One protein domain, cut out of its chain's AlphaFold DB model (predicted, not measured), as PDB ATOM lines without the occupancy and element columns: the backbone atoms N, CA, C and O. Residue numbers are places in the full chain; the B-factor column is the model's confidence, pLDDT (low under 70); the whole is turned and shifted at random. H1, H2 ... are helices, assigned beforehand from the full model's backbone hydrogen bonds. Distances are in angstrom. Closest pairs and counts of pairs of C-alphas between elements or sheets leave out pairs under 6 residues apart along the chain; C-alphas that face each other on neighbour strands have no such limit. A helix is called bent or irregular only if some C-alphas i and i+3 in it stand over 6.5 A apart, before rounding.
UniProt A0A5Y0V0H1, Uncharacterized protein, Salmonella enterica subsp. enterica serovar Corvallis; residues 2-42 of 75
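What this domain is: This is residues 2 to 42 of the 75 residues of an uncharacterized protein of Salmonella enterica subsp. enterica serovar Corvallis (UniProt A0A5Y0V0H1). One long helix, H1, makes most of the length of the domain; after Ala 25 the backbone turns and folds back through a short helix, H2, and a tail without a named element, residues 36 to 42, which heads back along the side of H1. This is a lopsided, loosely formed hairpin shape, and its first part, residues 2 to 10, sticks out past the folded-back tail. The printed part has 41 residues with two named helices, H1 then H2, and no named strand; the class is all helix. It is loose, with a radius of gyration of the C-alphas of 12.7 A, and spans 40 by 17 by 9 A.

How they stand to each other: Residues 2 to 10, of which 4 to 10 belong to H1, a helix of residues 4 to 25, stand free. A tight link of 4 residues joins H1 to H2, residues 30 to 35. H1 and H2 are apart, but only just: their closest C-alphas are 8.2 A apart. In both helices every O i to N i+4 pair is within hydrogen-bond range.

Where its parts are: H1 begins at Met 4, C-alpha at (241.585, 260.064, 457.222), and ends at Ala 25, C-alpha at (255.512, 288.110, 463.878), 32.0 A from first to last C-alpha. H2 runs from Thr 30 to Lys 35, 8.7 A, and its last C-alpha is at (264.114, 277.855, 470.906). Neither helix is bent or irregular.

The domain as a whole: The two C-alphas farthest apart, those of Ser 3 and Pro 29, are 40.5 A apart, while those of Ser 2 and Ile 42 are 18.5 A apart. Without residues 2 to 10 the body spans 28 by 17 by 7 A. The printed part has no cut. The mean pLDDT of the printed part is 88.8, and residue 2 is under 70.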
ATOM      1  N   SER A   2     234.660 263.443 457.506       66.12
ATOM      2  CA  SER A   2     235.959 263.713 456.874       66.12
ATOM      3  C   SER A   2     236.778 262.436 456.763       66.12
ATOM      4  O   SER A   2     236.762 261.614 457.684       66.12
ATOM      5  N   SER A   3     237.477 262.263 455.645       82.75
ATOM      6  CA  SER A   3     238.354 261.112 455.433       82.75
ATOM      7  C   SER A   3     239.620 261.212 456.297       82.75
ATOM      8  O   SER A   3     239.987 262.279 456.799       82.75
ATOM      9  N   MET A   4     240.318 260.088 456.485       81.81
ATOM     10  CA  MET A   4     241.585 260.064 457.222       81.81
ATOM     11  C   MET A   4     242.619 261.029 456.623       81.81
ATOM     12  O   MET A   4     243.315 261.725 457.363       81.81
ATOM     13  N   THR A   5     242.699 261.096 455.294       82.19
ATOM     14  CA  THR A   5     243.620 261.980 454.575       82.19
ATOM     15  C   THR A   5     243.254 263.447 454.761       82.19
ATOM     16  O   THR A   5     244.137 264.249 455.040       82.19
ATOM     17  N   GLU A   6     241.969 263.802 454.717       87.31
ATOM     18  CA  GLU A   6     241.509 265.174 454.974       87.31
ATOM     19  C   GLU A   6     241.885 265.659 456.376       87.31
ATOM     20  O   GLU A   6     242.352 266.788 456.532       87.31
ATOM     21  N   LEU A   7     241.737 264.802 457.391       86.25
ATOM     22  CA  LEU A   7     242.122 265.127 458.767       86.25
ATOM     23  C   LEU A   7     243.628 265.371 458.886       86.25
ATOM     24  O   LEU A   7     244.047 266.381 459.453       86.25
ATOM     25  N   VAL A   8     244.439 264.477 458.315       83.75
ATOM     26  CA  VAL A   8     245.902 264.616 458.328       83.75
ATOM     27  C   VAL A   8     246.332 265.881 457.583       83.75
ATOM     28  O   VAL A   8     247.165 266.634 458.087       83.75
ATOM     29  N   CYS A   9     245.745 266.160 456.417       87.19
ATOM     30  CA  CYS A   9     246.048 267.353 455.630       87.19
ATOM     31  C   CYS A   9     245.677 268.646 456.365       87.19
ATOM     32  O   CYS A   9     246.477 269.585 456.375       87.19
ATOM     33  N   ALA A  10     244.508 268.695 457.007       88.19
ATOM     34  CA  ALA A  10     244.071 269.852 457.782       88.19
ATOM     35  C   ALA A  10     245.012 270.131 458.967       88.19
ATOM     36  O   ALA A  10     245.444 271.271 459.160       88.19
ATOM     37  N   ASP A  11     245.406 269.089 459.706       88.00
ATOM     38  CA  ASP A  11     246.349 269.204 460.826       88.00
ATOM     39  C   ASP A  11     247.726 269.701 460.363       88.00
ATOM     40  O   ASP A  11     248.381 270.517 461.024       88.00
ATOM     41  N   PHE A  12     248.161 269.255 459.184       86.50
ATOM     42  CA  PHE A  12     249.407 269.704 458.575       86.50
ATOM     43  C   PHE A  12     249.345 271.186 458.182       86.50
ATOM     44  O   PHE A  12     250.243 271.964 458.519       86.50
ATOM     45  N   GLN A  13     248.262 271.599 457.517       90.88
ATOM     46  CA  GLN A  13     248.035 272.990 457.119       90.88
ATOM     47  C   GLN A  13     247.967 273.924 458.328       90.88
ATOM     48  O   GLN A  13     248.551 275.011 458.303       90.88
ATOM     49  N   GLU A  14     247.320 273.497 459.409       90.75
ATOM     50  CA  GLU A  14     247.252 274.272 460.641       90.75
ATOM     51  C   GLU A  14     248.642 274.474 461.263       90.75
ATOM     52  O   GLU A  14     249.011 275.604 461.606       90.75
ATOM     53  N   ASN A  15     249.435 273.404 461.375       89.56
ATOM     54  CA  ASN A  15     250.792 273.469 461.918       89.56
ATOM     55  C   ASN A  15     251.693 274.389 461.078       89.56
ATOM     56  O   ASN A  15     252.388 275.247 461.634       89.56
ATOM     57  N   ILE A  16     251.620 274.293 459.748       90.62
ATOM     58  CA  ILE A  16     252.326 275.210 458.841       90.62
ATOM     59  C   ILE A  16     251.858 276.651 459.061       90.62
ATOM     60  O   ILE A  16     252.681 277.563 459.169       90.62
ATOM     61  N   GLY A  17     250.548 276.882 459.159       92.44
ATOM     62  CA  GLY A  17     249.980 278.210 459.380       92.44
ATOM     63  C   GLY A  17     250.404 278.830 460.714       92.44
ATOM     64  O   GLY A  17     250.627 280.039 460.795       92.44
ATOM     65  N   ARG A  18     250.547 278.026 461.773       91.12
ATOM     66  CA  ARG A  18     251.083 278.468 463.074       91.12
ATOM     67  C   ARG A  18     252.554 278.849 462.969       91.12
ATOM     68  O   ARG A  18     252.926 279.935 463.409       91.12
ATOM     69  N   ALA A  19     253.366 277.995 462.347       91.19
ATOM     70  CA  ALA A  19     254.781 278.274 462.139       91.19
ATOM     71  C   ALA A  19     254.966 279.560 461.324       91.19
ATOM     72  O   ALA A  19     255.673 280.460 461.765       91.19
ATOM     73  N   LYS A  20     254.272 279.700 460.187       92.25
ATOM     74  CA  LYS A  20     254.337 280.906 459.344       92.25
ATOM     75  C   LYS A  20     254.012 282.175 460.129       92.25
ATOM     76  O   LYS A  20     254.795 283.116 460.075       92.25
ATOM     77  N   ARG A  21     252.917 282.177 460.900       93.75
ATOM     78  CA  ARG A  21     252.527 283.318 461.749       93.75
ATOM     79  C   ARG A  21     253.582 283.652 462.802       93.75
ATOM     80  O   ARG A  21     253.897 284.822 463.006       93.75
ATOM     81  N   TYR A  22     254.156 282.637 463.444       94.38
ATOM     82  CA  TYR A  22     255.237 282.828 464.407       94.38
ATOM     83  C   TYR A  22     256.475 283.449 463.752       94.38
ATOM     84  O   TYR A  22     257.005 284.440 464.250       94.38
ATOM     85  N   TRP A  23     256.914 282.923 462.606       91.19
ATOM     86  CA  TRP A  23     258.063 283.479 461.900       91.19
ATOM     87  C   TRP A  23     257.767 284.893 461.360       91.19
ATOM     88  O   TRP A  23     258.626 285.764 461.432       91.19
ATOM     89  N   SER A  24     256.566 285.201 460.879       92.06
ATOM     90  CA  SER A  24     256.276 286.569 460.426       92.06
ATOM     91  C   SER A  24     256.225 287.586 461.574       92.06
ATOM     92  O   SER A  24     256.633 288.726 461.387       92.06
ATOM     93  N   ALA A  25     255.734 287.194 462.755       93.00
ATOM     94  CA  ALA A  25     255.512 288.110 463.878       93.00
ATOM     95  C   ALA A  25     256.672 288.173 464.891       93.00
ATOM     96  O   ALA A  25     256.758 289.120 465.674       93.00
ATOM     97  N   SER A  26     257.556 287.172 464.918       90.19
ATOM     98  CA  SER A  26     258.609 287.094 465.929       90.19
ATOM     99  C   SER A  26     259.704 288.135 465.704       90.19
ATOM    100  O   SER A  26     260.455 288.076 464.729       90.19
ATOM    101  N   ARG A  27     259.873 289.005 466.699       91.31
ATOM    102  CA  ARG A  27     260.982 289.964 466.804       91.31
ATOM    103  C   ARG A  27     262.204 289.417 467.547       91.31
ATOM    104  O   ARG A  27     263.183 290.135 467.707       91.31
ATOM    105  N   LEU A  28     262.146 288.164 468.005       91.62
ATOM    106  CA  LEU A  28     263.254 287.524 468.711       91.62
ATOM    107  C   LEU A  28     264.475 287.323 467.791       91.62
ATOM    108  O   LEU A  28     264.287 286.988 466.612       91.62
ATOM    109  N   PRO A  29     265.705 287.441 468.326       92.38
ATOM    110  CA  PRO A  29     266.926 287.034 467.635       92.38
ATOM    111  C   PRO A  29     266.879 285.557 467.230       92.38
ATOM    112  O   PRO A  29     266.254 284.744 467.910       92.38
ATOM    113  N   THR A  30     267.575 285.178 466.156       88.19
ATOM    114  CA  THR A  30     267.463 283.853 465.514       88.19
ATOM    115  C   THR A  30     267.565 282.672 466.486       88.19
ATOM    116  O   THR A  30     266.736 281.765 466.430       88.19
ATOM    117  N   GLY A  31     268.525 282.695 467.416       91.19
ATOM    118  CA  GLY A  31     268.726 281.604 468.376       91.19
ATOM    119  C   GLY A  31     267.574 281.443 469.374       91.19
ATOM    120  O   GLY A  31     267.091 280.336 469.604       91.19
ATOM    121  N   GLU A  32     267.082 282.543 469.943       90.25
ATOM    122  CA  GLU A  32     265.924 282.529 470.851       90.25
ATOM    123  C   GLU A  32     264.628 282.233 470.106       90.25
ATOM    124  O   GLU A  32     263.757 281.515 470.593       90.25
ATOM    125  N   ARG A  33     264.526 282.737 468.879       92.06
ATOM    126  CA  ARG A  33     263.402 282.491 467.992       92.06
ATOM    127  C   ARG A  33     263.273 281.014 467.639       92.06
ATOM    128  O   ARG A  33     262.160 280.505 467.582       92.06
ATOM    129  N   GLN A  34     264.380 280.310 467.442       89.06
ATOM    130  CA  GLN A  34     264.342 278.873 467.188       89.06
ATOM    131  C   GLN A  34     263.967 278.079 468.444       89.06
ATOM    132  O   GLN A  34     263.155 277.162 468.359       89.06
ATOM    133  N   LYS A  35     264.481 278.473 469.618       92.06
ATOM    134  CA  LYS A  35     264.114 277.855 470.906       92.06
ATOM    135  C   LYS A  35     262.621 277.990 471.220       92.06
ATOM    136  O   LYS A  35     262.029 277.063 471.762       92.06
ATOM    137  N   ASN A  36     262.024 279.121 470.847       90.31
ATOM    138  CA  ASN A  36     260.618 279.436 471.105       90.31
ATOM    139  C   ASN A  36     259.673 279.071 469.946       90.31
ATOM    140  O   ASN A  36     258.495 279.432 469.976       90.31
ATOM    141  N   ALA A  37     260.160 278.365 468.920       90.50
ATOM    142  CA  ALA A  37     259.325 277.972 467.795       90.50
ATOM    143  C   ALA A  37     258.147 277.088 468.253       90.50
ATOM    144  O   ALA A  37     258.316 276.212 469.109       90.50
ATOM    145  N   PRO A  38     256.940 277.289 467.689       91.06
ATOM    146  CA  PRO A  38     255.771 276.521 468.077       91.06
ATOM    147  C   PRO A  38     255.984 275.047 467.737       91.06
ATOM    148  O   PRO A  38     256.262 274.687 466.592       91.06
ATOM    149  N   LYS A  39     255.827 274.186 468.744       90.00
ATOM    150  CA  LYS A  39     255.861 272.735 468.550       90.00
ATOM    151  C   LYS A  39     254.614 272.283 467.779       90.00
ATOM    152  O   LYS A  39     253.540 272.859 467.994       90.00
ATOM    153  N   PRO A  40     254.726 271.252 466.921       85.69
ATOM    154  CA  PRO A  40     253.565 270.650 466.280       85.69
ATOM    155  C   PRO A  40     252.531 270.228 467.323       85.69
ATOM    156  O   PRO A  40     252.882 269.687 468.377       85.69
ATOM    157  N   ARG A  41     251.254 270.488 467.042       86.50
ATOM    158  CA  ARG A  41     250.175 270.059 467.932       86.50
ATOM    159  C   ARG A  41     250.004 268.544 467.839       86.50
ATOM    160  O   ARG A  41     249.963 268.000 466.743       86.50
ATOM    161  N   ILE A  42     249.889 267.897 468.997       87.19
ATOM    162  CA  ILE A  42     249.600 266.465 469.111       87.19
ATOM    163  C   ILE A  42     248.132 266.322 469.501       87.19
ATOM    164  O   ILE A  42     247.700 266.872 470.518       87.19
TER     165      ILE A  42